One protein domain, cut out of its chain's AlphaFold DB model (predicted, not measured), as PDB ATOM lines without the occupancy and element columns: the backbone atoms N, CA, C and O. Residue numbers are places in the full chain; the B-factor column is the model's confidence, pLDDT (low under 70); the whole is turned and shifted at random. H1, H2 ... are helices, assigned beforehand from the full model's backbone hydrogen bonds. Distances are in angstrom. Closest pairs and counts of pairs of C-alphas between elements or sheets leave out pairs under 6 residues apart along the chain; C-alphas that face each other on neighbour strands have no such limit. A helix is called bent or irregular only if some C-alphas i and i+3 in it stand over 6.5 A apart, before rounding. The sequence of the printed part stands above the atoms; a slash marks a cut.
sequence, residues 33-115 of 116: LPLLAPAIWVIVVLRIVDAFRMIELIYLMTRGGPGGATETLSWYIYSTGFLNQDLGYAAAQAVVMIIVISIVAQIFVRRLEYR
ATOM      1  N   LEU A  33     301.524 295.572 439.918       74.00
ATOM      2  CA  LEU A  33     301.105 295.208 441.278       74.00
ATOM      3  C   LEU A  33     299.616 294.805 441.401       74.00
ATOM      4  O   LEU A  33     299.356 293.773 442.016       74.00
ATOM      5  N   PRO A  34     298.634 295.524 440.811       72.12
ATOM      6  CA  PRO A  34     297.231 295.104 440.868       72.12
ATOM      7  C   PRO A  34     296.909 293.899 439.973       72.12
ATOM      8  O   PRO A  34     296.053 293.103 440.348       72.12
ATOM      9  N   LEU A  35     297.608 293.707 438.846       71.81
ATOM     10  CA  LEU A  35     297.432 292.508 438.009       71.81
ATOM     11  C   LEU A  35     297.975 291.239 438.685       71.81
ATOM     12  O   LEU A  35     297.435 290.155 438.492       71.81
ATOM     13  N   LEU A  36     299.032 291.373 439.489       78.44
ATOM     14  CA  LEU A  36     299.636 290.282 440.260       78.44
ATOM     15  C   LEU A  36     299.010 290.107 441.649       78.44
ATOM     16  O   LEU A  36     299.255 289.088 442.291       78.44
ATOM     17  N   ALA A  37     298.201 291.058 442.125       76.38
ATOM     18  CA  ALA A  37     297.567 291.015 443.443       76.38
ATOM     19  C   ALA A  37     296.858 289.681 443.762       76.38
ATOM     20  O   ALA A  37     297.115 289.145 444.843       76.38
ATOM     21  N   PRO A  38     296.029 289.087 442.873       78.69
ATOM     22  CA  PRO A  38     295.408 287.794 443.164       78.69
ATOM     23  C   PRO A  38     296.438 286.664 443.316       78.69
ATOM     24  O   PRO A  38     296.309 285.849 444.229       78.69
ATOM     25  N   ALA A  39     297.500 286.657 442.504       84.38
ATOM     26  CA  ALA A  39     298.570 285.662 442.585       84.38
ATOM     27  C   ALA A  39     299.430 285.824 443.851       84.38
ATOM     28  O   ALA A  39     299.755 284.838 444.510       84.38
ATOM     29  N   ILE A  40     299.755 287.063 444.238       83.81
ATOM     30  CA  ILE A  40     300.515 287.360 445.461       83.81
ATOM     31  C   ILE A  40     299.749 286.871 446.691       83.81
ATOM     32  O   ILE A  40     300.348 286.258 447.570       83.81
ATOM     33  N   TRP A  41     298.429 287.072 446.741       80.94
ATOM     34  CA  TRP A  41     297.606 286.570 447.842       80.94
ATOM     35  C   TRP A  41     297.656 285.047 447.976       80.94
ATOM     36  O   TRP A  41     297.804 284.544 449.090       80.94
ATOM     37  N   VAL A  42     297.573 284.316 446.861       84.81
ATOM     38  CA  VAL A  42     297.676 282.848 446.858       84.81
ATOM     39  C   VAL A  42     299.057 282.404 447.343       84.81
ATOM     40  O   VAL A  42     299.157 281.572 448.242       84.81
ATOM     41  N   ILE A  43     300.126 283.001 446.809       88.81
ATOM     42  CA  ILE A  43     301.500 282.661 447.191       88.81
ATOM     43  C   ILE A  43     301.737 282.958 448.673       88.81
ATOM     44  O   ILE A  43     302.279 282.112 449.372       88.81
ATOM     45  N   VAL A  44     301.313 284.113 449.191       86.19
ATOM     46  CA  VAL A  44     301.484 284.461 450.613       86.19
ATOM     47  C   VAL A  44     300.829 283.418 451.517       86.19
ATOM     48  O   VAL A  44     301.458 282.963 452.469       86.19
ATOM     49  N   VAL A  45     299.608 282.987 451.198       83.12
ATOM     50  CA  VAL A  45     298.913 281.946 451.968       83.12
ATOM     51  C   VAL A  45     299.673 280.622 451.921       83.12
ATOM     52  O   VAL A  45     299.929 280.029 452.969       83.12
ATOM     53  N   LEU A  46     300.087 280.181 450.731       85.06
ATOM     54  CA  LEU A  46     300.867 278.950 450.569       85.06
ATOM     55  C   LEU A  46     302.178 279.005 451.364       85.06
ATOM     56  O   LEU A  46     302.521 278.054 452.060       85.06
ATOM     57  N   ARG A  47     302.866 280.151 451.351       87.06
ATOM     58  CA  ARG A  47     304.118 280.351 452.091       87.06
ATOM     59  C   ARG A  47     303.922 280.339 453.604       87.06
ATOM     60  O   ARG A  47     304.808 279.863 454.307       87.06
ATOM     61  N   ILE A  48     302.786 280.824 454.106       82.81
ATOM     62  CA  ILE A  48     302.441 280.713 455.529       82.81
ATOM     63  C   ILE A  48     302.291 279.235 455.905       82.81
ATOM     64  O   ILE A  48     302.899 278.798 456.878       82.81
ATOM     65  N   VAL A  49     301.549 278.448 455.119       81.81
ATOM     66  CA  VAL A  49     301.362 277.007 455.371       81.81
ATOM     67  C   VAL A  49     302.690 276.241 455.300       81.81
ATOM     68  O   VAL A  49     302.968 275.428 456.185       81.81
ATOM     69  N   ASP A  50     303.536 276.532 454.311       82.81
ATOM     70  CA  ASP A  50     304.866 275.921 454.177       82.81
ATOM     71  C   ASP A  50     305.776 276.244 455.367       82.81
ATOM     72  O   ASP A  50     306.492 275.368 455.855       82.81
ATOM     73  N   ALA A  51     305.732 277.478 455.880       81.50
ATOM     74  CA  ALA A  51     306.521 277.879 457.042       81.50
ATOM     75  C   ALA A  51     306.151 277.075 458.302       81.50
ATOM     76  O   ALA A  51     307.036 276.697 459.068       81.50
ATOM     77  N   PHE A  52     304.868 276.741 458.491       76.25
ATOM     78  CA  PHE A  52     304.425 275.871 459.589       76.25
ATOM     79  C   PHE A  52     304.884 274.412 459.436       76.25
ATOM     80  O   PHE A  52     304.986 273.700 460.433       76.25
ATOM     81  N   ARG A  53     305.172 273.957 458.208       75.12
ATOM     82  CA  ARG A  53     305.612 272.584 457.897       75.12
ATOM     83  C   ARG A  53     307.120 272.460 457.661       75.12
ATOM     84  O   ARG A  53     307.568 271.413 457.202       75.12
ATOM     85  N   MET A  54     307.911 273.485 457.978       79.25
ATOM     86  CA  MET A  54     309.329 273.628 457.605       79.25
ATOM     87  C   MET A  54     310.306 272.685 458.353       79.25
ATOM     88  O   MET A  54     311.429 273.051 458.689       79.25
ATOM     89  N   ILE A  55     309.916 271.438 458.606       71.94
ATOM     90  CA  ILE A  55     310.734 270.433 459.301       71.94
ATOM     91  C   ILE A  55     311.919 269.996 458.440       71.94
ATOM     92  O   ILE A  55     313.032 269.825 458.930       71.94
ATOM     93  N   GLU A  56     311.676 269.868 457.135       74.94
ATOM     94  CA  GLU A  56     312.639 269.340 456.174       74.94
ATOM     95  C   GLU A  56     313.801 270.312 455.990       74.94
ATOM     96  O   GLU A  56     314.960 269.904 456.028       74.94
ATOM     97  N   LEU A  57     313.505 271.613 455.881       77.06
ATOM     98  CA  LEU A  57     314.536 272.636 455.726       77.06
ATOM     99  C   LEU A  57     315.400 272.766 456.987       77.06
ATOM    100  O   LEU A  57     316.620 272.856 456.875       77.06
ATOM    101  N   ILE A  58     314.795 272.749 458.180       73.56
ATOM    102  CA  ILE A  58     315.537 272.840 459.448       73.56
ATOM    103  C   ILE A  58     316.454 271.621 459.604       73.56
ATOM    104  O   ILE A  58     317.638 271.777 459.919       73.56
ATOM    105  N   TYR A  59     315.942 270.422 459.312       69.56
ATOM    106  CA  TYR A  59     316.714 269.184 459.376       69.56
ATOM    107  C   TYR A  59     317.876 269.161 458.370       69.56
ATOM    108  O   TYR A  59     319.004 268.837 458.746       69.56
ATOM    109  N   LEU A  60     317.636 269.567 457.119       74.81
ATOM    110  CA  LEU A  60     318.660 269.641 456.070       74.81
ATOM    111  C   LEU A  60     319.765 270.652 456.396       74.81
ATOM    112  O   LEU A  60     320.942 270.352 456.210       74.81
ATOM    113  N   MET A  61     319.390 271.841 456.873       68.75
ATOM    114  CA  MET A  61     320.325 272.956 457.054       68.75
ATOM    115  C   MET A  61     321.128 272.857 458.346       68.75
ATOM    116  O   MET A  61     322.288 273.259 458.377       68.75
ATOM    117  N   THR A  62     320.521 272.355 459.421       69.56
ATOM    118  CA  THR A  62     321.151 272.413 460.746       69.56
ATOM    119  C   THR A  62     321.408 271.052 461.363       69.56
ATOM    120  O   THR A  62     322.129 270.999 462.353       69.56
ATOM    121  N   ARG A  63     320.844 269.957 460.822       62.53
ATOM    122  CA  ARG A  63     320.869 268.619 461.449       62.53
ATOM    123  C   ARG A  63     320.542 268.644 462.960       62.53
ATOM    124  O   ARG A  63     320.976 267.760 463.688       62.53
ATOM    125  N   GLY A  64     319.796 269.648 463.436       59.50
ATOM    126  CA  GLY A  64     319.555 269.853 464.869       59.50
ATOM    127  C   GLY A  64     320.717 270.489 465.640       59.50
ATOM    128  O   GLY A  64     321.001 270.055 466.752       59.50
ATOM    129  N   GLY A  65     321.405 271.475 465.050       58.16
ATOM    130  CA  GLY A  65     322.577 272.156 465.619       58.16
ATOM    131  C   GLY A  65     322.431 272.564 467.099       58.16
ATOM    132  O   GLY A  65     321.323 272.834 467.571       58.16
ATOM    133  N   PRO A  66     323.544 272.599 467.857       49.53
ATOM    134  CA  PRO A  66     323.527 272.570 469.312       49.53
ATOM    135  C   PRO A  66     322.970 273.878 469.875       49.53
ATOM    136  O   PRO A  66     323.563 274.940 469.690       49.53
ATOM    137  N   GLY A  67     321.849 273.794 470.592       53.66
ATOM    138  CA  GLY A  67     321.399 274.878 471.467       53.66
ATOM    139  C   GLY A  67     319.995 275.423 471.232       53.66
ATOM    140  O   GLY A  67     319.819 276.626 471.381       53.66
ATOM    141  N   GLY A  68     319.002 274.596 470.881       56.84
ATOM    142  CA  GLY A  68     317.575 274.930 471.073       56.84
ATOM    143  C   GLY A  68     317.043 276.185 470.359       56.84
ATOM    144  O   GLY A  68     315.880 276.534 470.526       56.84
ATOM    145  N   ALA A  69     317.851 276.859 469.534       54.28
ATOM    146  CA  ALA A  69     317.508 278.133 468.901       54.28
ATOM    147  C   ALA A  69     316.368 278.006 467.871       54.28
ATOM    148  O   ALA A  69     315.777 279.004 467.463       54.28
ATOM    149  N   THR A  70     316.032 276.772 467.485       53.47
ATOM    150  CA  THR A  70     314.858 276.409 466.686       53.47
ATOM    151  C   THR A  70     314.022 275.333 467.386       53.47
ATOM    152  O   THR A  70     313.694 274.319 466.772       53.47
ATOM    153  N   GLU A  71     313.647 275.518 468.657       57.00
ATOM    154  CA  GLU A  71     312.514 274.780 469.248       57.00
ATOM    155  C   GLU A  71     311.193 275.239 468.611       57.00
ATOM    156  O   GLU A  71     310.340 275.893 469.206       57.00
ATOM    157  N   THR A  72     311.018 274.913 467.335       65.56
ATOM    158  CA  THR A  72     309.702 274.921 466.715       65.56
ATOM    159  C   THR A  72     308.942 273.685 467.194       65.56
ATOM    160  O   THR A  72     309.532 272.629 467.435       65.56
ATOM    161  N   LEU A  73     307.613 273.793 467.303       64.38
ATOM    162  CA  LEU A  73     306.740 272.692 467.737       64.38
ATOM    163  C   LEU A  73     306.992 271.402 466.925       64.38
ATOM    164  O   LEU A  73     306.865 270.298 467.442       64.38
ATOM    165  N   SER A  74     307.423 271.536 465.670       69.00
ATOM    166  CA  SER A  74     307.799 270.415 464.814       69.00
ATOM    167  C   SER A  74     309.126 269.741 465.176       69.00
ATOM    168  O   SER A  74     309.240 268.523 465.044       69.00
ATOM    169  N   TRP A  75     310.131 270.505 465.621       76.06
ATOM    170  CA  TRP A  75     311.411 269.946 466.063       76.06
ATOM    171  C   TRP A  75     311.234 269.094 467.323       76.06
ATOM    172  O   TRP A  75     311.827 268.024 467.443       76.06
ATOM    173  N   TYR A  76     310.341 269.518 468.219       76.75
ATOM    174  CA  TYR A  76     310.031 268.794 469.450       76.75
ATOM    175  C   TYR A  76     309.450 267.391 469.197       76.75
ATOM    176  O   TYR A  76     309.860 266.420 469.836       76.75
ATOM    177  N   ILE A  77     308.560 267.258 468.208       76.19
ATOM    178  CA  ILE A  77     307.976 265.967 467.800       76.19
ATOM    179  C   ILE A  77     309.063 265.032 467.261       76.19
ATOM    180  O   ILE A  77     309.122 263.856 467.622       76.19
ATOM    181  N   TYR A  78     309.952 265.568 466.419       75.81
ATOM    182  CA  TYR A  78     311.063 264.813 465.845       75.81
ATOM    183  C   TYR A  78     312.039 264.339 466.926       75.81
ATOM    184  O   TYR A  78     312.396 263.161 466.972       75.81
ATOM    185  N   SER A  79     312.410 265.242 467.839       76.19
ATOM    186  CA  SER A  79     313.284 264.927 468.965       76.19
ATOM    187  C   SER A  79     312.687 263.819 469.828       76.19
ATOM    188  O   SER A  79     313.346 262.828 470.113       76.19
ATOM    189  N   THR A  80     311.410 263.927 470.187       76.69
ATOM    190  CA  THR A  80     310.775 262.949 471.076       76.69
ATOM    191  C   THR A  80     310.633 261.565 470.431       76.69
ATOM    192  O   THR A  80     310.799 260.555 471.108       76.69
ATOM    193  N   GLY A  81     310.402 261.492 469.117       75.38
ATOM    194  CA  GLY A  81     310.306 260.214 468.404       75.38
ATOM    195  C   GLY A  81     311.650 259.509 468.200       75.38
ATOM    196  O   GLY A  81     311.724 258.290 468.337       75.38
ATOM    197  N   PHE A  82     312.712 260.260 467.886       73.88
ATOM    198  CA  PHE A  82     314.019 259.686 467.539       73.88
ATOM    199  C   PHE A  82     315.013 259.623 468.708       73.88
ATOM    200  O   PHE A  82     315.773 258.660 468.776       73.88
ATOM    201  N   LEU A  83     315.017 260.600 469.626       72.12
ATOM    202  CA  LEU A  83     315.921 260.605 470.789       72.12
ATOM    203  C   LEU A  83     315.381 259.781 471.961       72.12
ATOM    204  O   LEU A  83     316.145 259.033 472.558       72.12
ATOM    205  N   ASN A  84     314.084 259.884 472.272       75.19
ATOM    206  CA  ASN A  84     313.485 259.136 473.388       75.19
ATOM    207  C   ASN A  84     312.936 257.761 472.968       75.19
ATOM    208  O   ASN A  84     312.491 257.002 473.818       75.19
ATOM    209  N   GLN A  85     312.954 257.429 471.668       76.94
ATOM    210  CA  GLN A  85     312.373 256.203 471.085       76.94
ATOM    211  C   GLN A  85     310.870 255.986 471.384       76.94
ATOM    212  O   GLN A  85     310.311 254.938 471.055       76.94
ATOM    213  N   ASP A  86     310.184 257.000 471.919       81.50
ATOM    214  CA  ASP A  86     308.762 256.976 472.259       81.50
ATOM    215  C   ASP A  86     307.896 257.361 471.052       81.50
ATOM    216  O   ASP A  86     307.263 258.422 470.986       81.50
ATOM    217  N   LEU A  87     307.841 256.456 470.072       82.50
ATOM    218  CA  LEU A  87     307.087 256.640 468.827       82.50
ATOM    219  C   LEU A  87     305.591 256.904 469.066       82.50
ATOM    220  O   LEU A  87     304.980 257.669 468.322       82.50
ATOM    221  N   GLY A  88     305.002 256.313 470.111       85.38
ATOM    222  CA  GLY A  88     303.587 256.504 470.446       85.38
ATOM    223  C   GLY A  88     303.265 257.932 470.894       85.38
ATOM    224  O   GLY A  88     302.271 258.516 470.458       85.38
ATOM    225  N   TYR A  89     304.132 258.526 471.715       85.88
ATOM    226  CA  TYR A  89     303.952 259.894 472.193       85.88
ATOM    227  C   TYR A  89     304.242 260.915 471.083       85.88
ATOM    228  O   TYR A  89     303.466 261.853 470.887       85.88
ATOM    229  N   ALA A  90     305.279 260.680 470.274       83.88
ATOM    230  CA  ALA A  90     305.564 261.492 469.092       83.88
ATOM    231  C   ALA A  90     304.419 261.448 468.058       83.88
ATOM    232  O   ALA A  90     304.042 262.481 467.503       83.88
ATOM    233  N   ALA A  91     303.805 260.279 467.840       85.88
ATOM    234  CA  ALA A  91     302.653 260.136 466.948       85.88
ATOM    235  C   ALA A  91     301.434 260.931 467.442       85.88
ATOM    236  O   ALA A  91     300.792 261.622 466.650       85.88
ATOM    237  N   ALA A  92     301.140 260.898 468.746       89.62
ATOM    238  CA  ALA A  92     300.048 261.684 469.323       89.62
ATOM    239  C   ALA A  92     300.254 263.193 469.103       89.62
ATOM    240  O   ALA A  92     299.335 263.897 468.683       89.62
ATOM    241  N   GLN A  93     301.476 263.690 469.308       87.00
ATOM    242  CA  GLN A  93     301.806 265.094 469.059       87.00
ATOM    243  C   GLN A  93     301.722 265.465 467.570       87.00
ATOM    244  O   GLN A  93     301.221 266.540 467.236       87.00
ATOM    245  N   ALA A  94     302.150 264.574 466.668       85.38
ATOM    246  CA  ALA A  94     302.020 264.770 465.225       85.38
ATOM    247  C   ALA A  94     300.551 264.905 464.795       85.38
ATOM    248  O   ALA A  94     300.220 265.798 464.014       85.38
ATOM    249  N   VAL A  95     299.654 264.079 465.348       89.69
ATOM    250  CA  VAL A  95     298.208 264.163 465.081       89.69
ATOM    251  C   VAL A  95     297.632 265.499 465.557       89.69
ATOM    252  O   VAL A  95     296.896 266.143 464.810       89.69
ATOM    253  N   VAL A  96     298.005 265.966 466.753       89.75
ATOM    254  CA  VAL A  96     297.592 267.295 467.246       89.75
ATOM    255  C   VAL A  96     298.068 268.399 466.297       89.75
ATOM    256  O   VAL A  96     297.293 269.289 465.945       89.75
ATOM    257  N   MET A  97     299.312 268.319 465.819       86.38
ATOM    258  CA  MET A  97     299.856 269.281 464.860       86.38
ATOM    259  C   MET A  97     299.085 269.285 463.534       86.38
ATOM    260  O   MET A  97     298.765 270.350 463.008       86.38
ATOM    261  N   ILE A  98     298.740 268.099 463.019       87.56
ATOM    262  CA  ILE A  98     297.926 267.945 461.808       87.56
ATOM    263  C   ILE A  98     296.569 268.622 461.989       87.56
ATOM    264  O   ILE A  98     296.134 269.340 461.090       87.56
ATOM    265  N   ILE A  99     295.912 268.450 463.138       91.44
ATOM    266  CA  ILE A  99     294.624 269.096 463.425       91.44
ATOM    267  C   ILE A  99     294.767 270.623 463.400       91.44
ATOM    268  O   ILE A  99     293.994 271.296 462.716       91.44
ATOM    269  N   VAL A 100     295.777 271.178 464.077       87.94
ATOM    270  CA  VAL A 100     296.021 272.631 464.113       87.94
ATOM    271  C   VAL A 100     296.268 273.183 462.707       87.94
ATOM    272  O   VAL A 100     295.610 274.138 462.295       87.94
ATOM    273  N   ILE A 101     297.165 272.558 461.939       85.31
ATOM    274  CA  ILE A 101     297.482 272.986 460.570       85.31
ATOM    275  C   ILE A 101     296.258 272.847 459.663       85.31
ATOM    276  O   ILE A 101     296.025 273.715 458.827       85.31
ATOM    277  N   SER A 102     295.442 271.808 459.844       88.62
ATOM    278  CA  SER A 102     294.222 271.601 459.058       88.62
ATOM    279  C   SER A 102     293.190 272.694 459.321       88.62
ATOM    280  O   SER A 102     292.597 273.204 458.375       88.62
ATOM    281  N   ILE A 103     293.001 273.109 460.578       90.31
ATOM    282  CA  ILE A 103     292.111 274.227 460.932       90.31
ATOM    283  C   ILE A 103     292.618 275.525 460.305       90.31
ATOM    284  O   ILE A 103     291.851 276.252 459.674       90.31
ATOM    285  N   VAL A 104     293.916 275.800 460.438       85.56
ATOM    286  CA  VAL A 104     294.552 276.987 459.859       85.56
ATOM    287  C   VAL A 104     294.387 276.993 458.336       85.56
ATOM    288  O   VAL A 104     293.882 277.967 457.779       85.56
ATOM    289  N   ALA A 105     294.711 275.888 457.663       85.44
ATOM    290  CA  ALA A 105     294.549 275.729 456.221       85.44
ATOM    291  C   ALA A 105     293.088 275.912 455.783       85.44
ATOM    292  O   ALA A 105     292.829 276.648 454.838       85.44
ATOM    293  N   GLN A 106     292.126 275.320 456.495       87.25
ATOM    294  CA  GLN A 106     290.696 275.489 456.215       87.25
ATOM    295  C   GLN A 106     290.250 276.950 456.340       87.25
ATOM    296  O   GLN A 106     289.522 277.443 455.481       87.25
ATOM    297  N   ILE A 107     290.702 277.672 457.372       85.75
ATOM    298  CA  ILE A 107     290.411 279.105 457.529       85.75
ATOM    299  C   ILE A 107     290.982 279.892 456.346       85.75
ATOM    300  O   ILE A 107     290.292 280.741 455.789       85.75
ATOM    301  N   PHE A 108     292.216 279.600 455.936       79.25
ATOM    302  CA  PHE A 108     292.871 280.301 454.836       79.25
ATOM    303  C   PHE A 108     292.250 280.002 453.464       79.25
ATOM    304  O   PHE A 108     292.027 280.935 452.693       79.25
ATOM    305  N   VAL A 109     291.914 278.743 453.168       81.25
ATOM    306  CA  VAL A 109     291.239 278.347 451.918       81.25
ATOM    307  C   VAL A 109     289.864 279.007 451.822       81.25
ATOM    308  O   VAL A 109     289.567 279.649 450.820       81.25
ATOM    309  N   ARG A 110     289.073 278.993 452.904       80.19
ATOM    310  CA  ARG A 110     287.770 279.684 452.949       80.19
ATOM    311  C   ARG A 110     287.880 281.193 452.708       80.19
ATOM    312  O   ARG A 110     286.951 281.800 452.187       80.19
ATOM    313  N   ARG A 111     288.996 281.823 453.088       73.31
ATOM    314  CA  ARG A 111     289.253 283.254 452.832       73.31
ATOM    315  C   ARG A 111     289.658 283.537 451.385       73.31
ATOM    316  O   ARG A 111     289.467 284.664 450.935       73.31
ATOM    317  N   LEU A 112     290.226 282.555 450.687       69.75
ATOM    318  CA  LEU A 112     290.542 282.646 449.261       69.75
ATOM    319  C   LEU A 112     289.292 282.436 448.406       69.75
ATOM    320  O   LEU A 112     289.069 283.209 447.484       69.75
ATOM    321  N   GLU A 113     288.449 281.473 448.776       71.50
ATOM    322  CA  GLU A 113     287.220 281.126 448.051       71.50
ATOM    323  C   GLU A 113     286.109 282.182 448.192       71.50
ATOM    324  O   GLU A 113     285.224 282.265 447.358       71.50
ATOM    325  N   TYR A 114     286.188 283.057 449.203       56.81
ATOM    326  CA  TYR A 114     285.304 284.227 449.344       56.81
ATOM    327  C   TYR A 114     285.658 285.392 448.393       56.81
ATOM    328  O   TYR A 114     284.993 286.425 448.401       56.81
ATOM    329  N   ARG A 115     286.762 285.289 447.641       59.72
ATOM    330  CA  ARG A 115     287.261 286.367 446.771       59.72
ATOM    331  C   ARG A 115     287.005 286.116 445.278       59.72
ATOM    332  O   ARG A 115     287.509 286.887 444.461       59.72
TER     333      ARG A 115
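This is residues 33 to 115 of the 116 residues of the protein "Sugar ABC transporter permease" of Alphaproteobacteria bacterium (UniProt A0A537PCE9). One long, straight helix, H4, makes the long axis, and along one side of it H1 and H3 lie nearly in line one after the other, H3 beside the first part of H4 and H1 beside its last part. The short helix H2 and residues 63 to 72 make a loop between H1 and H3, with H2 away from H4. The printed part has 83 residues with four named helices, in the order H1, H2, H3, H4, and no named strand; the class is all helix. The whole is loose, with a radius of gyration of the C-alphas of 16.2 A, and elongated, spanning 50 by 26 by 15 A.

H4, residues 87 to 113, touches H3, residues 73 to 82, with its residues 87 to 94 alone. The closest C-alphas of the two are those of Gly 81 and Leu 87, 4.8 A apart. The two form a helical hairpin at a shallow tilt of 28 degrees, opposite ways. With its residues 101 to 112 alone, H4 touches H1, residues 33 to 52; the closest C-alphas are those of Val 45 and Phe 108, 6.9 A apart. H1 and H4 stand at a shallow tilt of 14 degrees and run opposite ways. H1 and H3 are only just apart, their closest C-alphas being 8.3 A from each other. H2, residues 55 to 62, is close to but not clearly touching H3, about perpendicular at 79 degrees, with the C-alphas of Ile 55 and Ser 74 closest at 6.2 A. H2 and H4 are apart, and so are H1 and H2. In H2 and H4 every O i to N i+4 pair is within hydrogen-bond range; in H1 it is 14 of 16 and in H3 5 of 6.

H4 is 37.8 A long, from C-alpha 87 at (307.087, 256.640, 468.827) to C-alpha 113 at (287.220, 281.126, 448.051). H1 is 26.8 A long and begins at C-alpha 33, at (301.105, 295.208, 441.278). It has a kink of 40 degrees near residue 40 and is irregular, with C-alphas 35 and 38 lying 7.3 A apart. H3 measures 14.9 A and H2 10.7 A from first to last C-alpha.

The two C-alphas farthest apart are those of Pro 34 and Gln 85, at 51.5 A. The printed part runs from 33 to 115 with no cut. The links from H1 to H2 and from H3 to H4 are tight, and the one from H2 to H3, 10 residues, is short. The mean pLDDT of the printed part is 76.8; residue 59, residues 61 to 74, residue 112 and residues 114 to 115 are under 70.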